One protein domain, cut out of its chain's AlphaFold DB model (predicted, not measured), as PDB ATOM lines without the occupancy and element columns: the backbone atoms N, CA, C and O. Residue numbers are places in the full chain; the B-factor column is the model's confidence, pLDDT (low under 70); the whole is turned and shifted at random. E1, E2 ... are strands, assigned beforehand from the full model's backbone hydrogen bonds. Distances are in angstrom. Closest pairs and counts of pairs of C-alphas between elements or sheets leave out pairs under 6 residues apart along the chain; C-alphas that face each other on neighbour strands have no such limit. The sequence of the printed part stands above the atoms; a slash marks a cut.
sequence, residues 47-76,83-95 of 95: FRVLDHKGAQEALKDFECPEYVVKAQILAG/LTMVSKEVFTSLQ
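What this domain is: This is residues 47 to 76 and 83 to 95 of the 95 residues of the protein "ATP-grasp_2 domain-containing protein" of Megaselia scalaris (UniProt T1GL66). Little regular structure is present: a small three-stranded sheet, a long unnamed loop from E1 round to E2, and a tail after E3 that makes much of the length. The printed part has 43 residues, with no named helix and three named strands, E1, E2, E3 along the chain, holding 16 residues. The sheet's order is E1, E3, E2, all antiparallel, and the class is all strand. The whole is loose, with a radius of gyration of the C-alphas of 12.4 A, and flat, spanning 39 by 31 by 10 A.

Where its parts are: E1, residues 47 to 50, begins at C-alpha 47 (271.618, 292.899, 353.204) and measures 9.7 A. E2, residues 67 to 72, measures 15.4 A. E3, residues 83 to 88, measures 17.0 A and ends at C-alpha 88 (273.447, 291.246, 347.375).

How they stand to each other: E1, an edge strand, is antiparallel to the inner strand E3 at 152 degrees; N 48 and O 86 are within hydrogen-bond range at 2.8 A. E2, the other edge strand, is antiparallel to E3, also at 152 degrees, with N 70 and O 85 at 2.8 A. E1 and E2 are apart.

The domain as a whole: The C-alphas of Gly 76 and Gln 95, the two farthest apart, are 40.6 A apart. Residues 77 to 82 are not printed, and C-alphas 76 and 83 are 15.6 A apart across this cut. The link from E1 to E2, 16 residues, is long. Confidence is under 70 at residues 76, 83 and 89 to 95.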
ATOM      1  N   PHE A  47     270.591 293.504 352.360       91.19
ATOM      2  CA  PHE A  47     271.618 292.899 353.204       91.19
ATOM      3  C   PHE A  47     271.015 292.019 354.305       91.19
ATOM      4  O   PHE A  47     269.853 292.164 354.695       91.19
ATOM      5  N   ARG A  48     271.836 291.105 354.821       90.69
ATOM      6  CA  ARG A  48     271.572 290.266 355.992       90.69
ATOM      7  C   ARG A  48     272.791 290.305 356.903       90.69
ATOM      8  O   ARG A  48     273.930 290.249 356.438       90.69
ATOM      9  N   VAL A  49     272.559 290.406 358.206       89.56
ATOM     10  CA  VAL A  49     273.613 290.239 359.213       89.56
ATOM     11  C   VAL A  49     273.557 288.797 359.683       89.56
ATOM     12  O   VAL A  49     272.495 288.317 360.068       89.56
ATOM     13  N   LEU A  50     274.690 288.114 359.613       88.25
ATOM     14  CA  LEU A  50     274.843 286.723 360.000       88.25
ATOM     15  C   LEU A  50     275.684 286.657 361.274       88.25
ATOM     16  O   LEU A  50     276.771 287.241 361.359       88.25
ATOM     17  N   ASP A  51     275.176 285.924 362.255       81.94
ATOM     18  CA  ASP A  51     275.969 285.466 363.384       81.94
ATOM     19  C   ASP A  51     276.537 284.061 363.094       81.94
ATOM     20  O   ASP A  51     276.245 283.428 362.075       81.94
ATOM     21  N   HIS A  52     277.387 283.556 363.990       72.44
ATOM     22  CA  HIS A  52     277.977 282.222 363.842       72.44
ATOM     23  C   HIS A  52     276.953 281.069 363.916       72.44
ATOM     24  O   HIS A  52     277.326 279.923 363.654       72.44
ATOM     25  N   LYS A  53     275.687 281.315 364.281       74.62
ATOM     26  CA  LYS A  53     274.675 280.284 364.549       74.62
ATOM     27  C   LYS A  53     273.401 280.542 363.736       74.62
ATOM     28  O   LYS A  53     272.477 281.187 364.202       74.62
ATOM     29  N   GLY A  54     273.301 279.914 362.566       72.00
ATOM     30  CA  GLY A  54     272.083 279.974 361.739       72.00
ATOM     31  C   GLY A  54     272.243 280.752 360.435       72.00
ATOM     32  O   GLY A  54     271.262 281.154 359.810       72.00
ATOM     33  N   ALA A  55     273.489 280.948 359.997       78.19
ATOM     34  CA  ALA A  55     273.803 281.568 358.716       78.19
ATOM     35  C   ALA A  55     273.119 280.869 357.526       78.19
ATOM     36  O   ALA A  55     272.721 281.537 356.578       78.19
ATOM     37  N   GLN A  56     272.955 279.541 357.572       82.12
ATOM     38  CA  GLN A  56     272.305 278.800 356.488       82.12
ATOM     39  C   GLN A  56     270.819 279.135 356.390       82.12
ATOM     40  O   GLN A  56     270.327 279.377 355.295       82.12
ATOM     41  N   GLU A  57     270.103 279.182 357.513       84.50
ATOM     42  CA  GLU A  57     268.684 279.534 357.559       84.50
ATOM     43  C   GLU A  57     268.438 280.956 357.064       84.50
ATOM     44  O   GLU A  57     267.520 281.163 356.278       84.50
ATOM     45  N   ALA A  58     269.281 281.905 357.476       80.81
ATOM     46  CA  ALA A  58     269.171 283.316 357.109       80.81
ATOM     47  C   ALA A  58     269.475 283.610 355.627       80.81
ATOM     48  O   ALA A  58     269.229 284.727 355.167       80.81
ATOM     49  N   LEU A  59     270.032 282.636 354.897       84.81
ATOM     50  CA  LEU A  59     270.368 282.757 353.479       84.81
ATOM     51  C   LEU A  59     269.409 281.992 352.549       84.81
ATOM     52  O   LEU A  59     269.496 282.183 351.339       84.81
ATOM     53  N   LYS A  60     268.489 281.163 353.069       87.12
ATOM     54  CA  LYS A  60     267.587 280.326 352.241       87.12
ATOM     55  C   LYS A  60     266.697 281.137 351.301       87.12
ATOM     56  O   LYS A  60     266.388 280.685 350.211       87.12
ATOM     57  N   ASP A  61     266.264 282.310 351.738       87.94
ATOM     58  CA  ASP A  61     265.420 283.253 351.001       87.94
ATOM     59  C   ASP A  61     266.227 284.404 350.378       87.94
ATOM     60  O   ASP A  61     265.671 285.319 349.771       87.94
ATOM     61  N   PHE A  62     267.552 284.379 350.524       88.00
ATOM     62  CA  PHE A  62     268.429 285.486 350.168       88.00
ATOM     63  C   PHE A  62     269.225 285.213 348.891       88.00
ATOM     64  O   PHE A  62     270.374 285.612 348.791       88.00
ATOM     65  N   GLU A  63     268.620 284.574 347.892       86.31
ATOM     66  CA  GLU A  63     269.323 284.148 346.678       86.31
ATOM     67  C   GLU A  63     269.768 285.323 345.785       86.31
ATOM     68  O   GLU A  63     268.989 286.238 345.489       86.31
ATOM     69  N   CYS A  64     271.028 285.299 345.335       85.38
ATOM     70  CA  CYS A  64     271.547 286.154 344.267       85.38
ATOM     71  C   CYS A  64     272.751 285.517 343.541       85.38
ATOM     72  O   CYS A  64     273.381 284.615 344.098       85.38
ATOM     73  N   PRO A  65     273.110 286.000 342.333       86.44
ATOM     74  CA  PRO A  65     274.264 285.493 341.584       86.44
ATOM     75  C   PRO A  65     275.600 285.685 342.311       86.44
ATOM     76  O   PRO A  65     276.481 284.837 342.198       86.44
ATOM     77  N   GLU A  66     275.745 286.784 343.057       86.06
ATOM     78  CA  GLU A  66     276.990 287.143 343.731       86.06
ATOM     79  C   GLU A  66     276.734 287.850 345.066       86.06
ATOM     80  O   GLU A  66     275.938 288.789 345.166       86.06
ATOM     81  N   TYR A  67     277.443 287.390 346.094       86.44
ATOM     82  CA  TYR A  67     277.367 287.921 347.446       86.44
ATOM     83  C   TYR A  67     278.634 288.684 347.794       86.44
ATOM     84  O   TYR A  67     279.739 288.188 347.578       86.44
ATOM     85  N   VAL A  68     278.470 289.811 348.481       88.50
ATOM     86  CA  VAL A  68     279.585 290.488 349.144       88.50
ATOM     87  C   VAL A  68     279.514 290.272 350.641       88.50
ATOM     88  O   VAL A  68     278.533 290.622 351.299       88.50
ATOM     89  N   VAL A  69     280.587 289.689 351.169       87.31
ATOM     90  CA  VAL A  69     280.746 289.333 352.578       87.31
ATOM     91  C   VAL A  69     281.663 290.355 353.243       87.31
ATOM     92  O   VAL A  69     282.812 290.525 352.841       87.31
ATOM     93  N   LYS A  70     281.157 291.047 354.267       86.69
ATOM     94  CA  LYS A  70     281.868 292.114 354.979       86.69
ATOM     95  C   LYS A  70     281.905 291.853 356.476       86.69
ATOM     96  O   LYS A  70     280.864 291.685 357.112       86.69
ATOM     97  N   ALA A  71     283.096 291.906 357.055       85.44
ATOM     98  CA  ALA A  71     283.260 291.937 358.502       85.44
ATOM     99  C   ALA A  71     282.672 293.236 359.081       85.44
ATOM    100  O   ALA A  71     282.907 294.324 358.557       85.44
ATOM    101  N   GLN A  72     281.906 293.134 360.165       84.94
ATOM    102  CA  GLN A  72     281.381 294.281 360.903       84.94
ATOM    103  C   GLN A  72     282.362 294.661 362.013       84.94
ATOM    104  O   GLN A  72     282.305 294.120 363.115       84.94
ATOM    105  N   ILE A  73     283.278 295.582 361.713       80.94
ATOM    106  CA  ILE A  73     284.328 296.037 362.633       80.94
ATOM    107  C   ILE A  73     284.397 297.568 362.594       80.94
ATOM    108  O   ILE A  73     284.355 298.168 361.520       80.94
ATOM    109  N   LEU A  74     284.537 298.206 363.760       76.00
ATOM    110  CA  LEU A  74     284.994 299.594 363.864       76.00
ATOM    111  C   LEU A  74     286.517 299.567 364.033       76.00
ATOM    112  O   LEU A  74     287.021 298.900 364.933       76.00
ATOM    113  N   ALA A  75     287.266 300.244 363.164       72.88
ATOM    114  CA  ALA A  75     288.726 300.253 363.255       72.88
ATOM    115  C   ALA A  75     289.177 300.971 364.544       72.88
ATOM    116  O   ALA A  75     288.949 302.174 364.680       72.88
ATOM    117  N   GLY A  76     289.782 300.241 365.494       62.03
ATOM    118  CA  GLY A  76     290.205 300.826 366.775       62.03
ATOM    119  C   GLY A  76     290.692 299.884 367.889       62.03
ATOM    120  O   GLY A  76     290.633 300.307 369.031       62.03
ATOM    121  N   LEU A  83     281.138 289.881 363.755       69.62
ATOM    122  CA  LEU A  83     279.875 289.685 363.039       69.62
ATOM    123  C   LEU A  83     280.113 289.855 361.538       69.62
ATOM    124  O   LEU A  83     280.895 290.709 361.119       69.62
ATOM    125  N   THR A  84     279.425 289.062 360.723       77.44
ATOM    126  CA  THR A  84     279.572 289.119 359.267       77.44
ATOM    127  C   THR A  84     278.278 289.614 358.646       77.44
ATOM    128  O   THR A  84     277.194 289.172 359.002       77.44
ATOM    129  N   MET A  85     278.367 290.549 357.710       80.69
ATOM    130  CA  MET A  85     277.230 291.014 356.928       80.69
ATOM    131  C   MET A  85     277.384 290.540 355.491       80.69
ATOM    132  O   MET A  85     278.446 290.703 354.895       80.69
ATOM    133  N   VAL A  86     276.311 289.997 354.930       78.81
ATOM    134  CA  VAL A  86     276.225 289.618 353.522       78.81
ATOM    135  C   VAL A  86     275.288 290.589 352.824       78.81
ATOM    136  O   VAL A  86     274.211 290.892 353.329       78.81
ATOM    137  N   SER A  87     275.701 291.133 351.686       79.00
ATOM    138  CA  SER A  87     274.864 292.010 350.860       79.00
ATOM    139  C   SER A  87     274.777 291.465 349.437       79.00
ATOM    140  O   SER A  87     275.758 290.912 348.939       79.00
ATOM    141  N   LYS A  88     273.615 291.614 348.790       81.31
ATOM    142  CA  LYS A  88     273.447 291.246 347.375       81.31
ATOM    143  C   LYS A  88     274.019 292.346 346.505       81.31
ATOM    144  O   LYS A  88     273.475 293.450 346.498       81.31
ATOM    145  N   GLU A  89     275.077 292.085 345.752       64.56
ATOM    146  CA  GLU A  89     275.502 293.027 344.719       64.56
ATOM    147  C   GLU A  89     274.703 292.781 343.445       64.56
ATOM    148  O   GLU A  89     274.884 291.799 342.737       64.56
ATOM    149  N   VAL A  90     273.785 293.702 343.152       51.94
ATOM    150  CA  VAL A  90     273.313 293.880 341.785       51.94
ATOM    151  C   VAL A  90     274.220 294.939 341.181       51.94
ATOM    152  O   VAL A  90     273.977 296.136 341.338       51.94
ATOM    153  N   PHE A  91     275.284 294.509 340.503       47.44
ATOM    154  CA  PHE A  91     275.897 295.356 339.491       47.44
ATOM    155  C   PHE A  91     274.843 295.540 338.402       47.44
ATOM    156  O   PHE A  91     274.704 294.712 337.504       47.44
ATOM    157  N   THR A  92     274.052 296.610 338.475       45.66
ATOM    158  CA  THR A  92     273.415 297.111 337.262       45.66
ATOM    159  C   THR A  92     274.563 297.559 336.376       45.66
ATOM    160  O   THR A  92     275.100 298.654 336.553       45.66
ATOM    161  N   SER A  93     275.002 296.670 335.484       35.97
ATOM    162  CA  SER A  93     275.811 297.052 334.339       35.97
ATOM    163  C   SER A  93     275.079 298.232 333.712       35.97
ATOM    164  O   SER A  93     273.943 298.081 333.268       35.97
ATOM    165  N   LEU A  94     275.688 299.415 333.765       42.62
ATOM    166  CA  LEU A  94     275.318 300.516 332.888       42.62
ATOM    167  C   LEU A  94     275.501 299.977 331.463       42.62
ATOM    168  O   LEU A  94     276.628 299.910 330.974       42.62
ATOM    169  N   GLN A  95     274.417 299.473 330.874       37.03
ATOM    170  CA  GLN A  95     274.283 299.269 329.438       37.03
ATOM    171  C   GLN A  95     273.629 300.506 328.840       37.03
ATOM    172  O   GLN A  95     272.692 301.038 329.480       37.03
TER     173      GLN A  95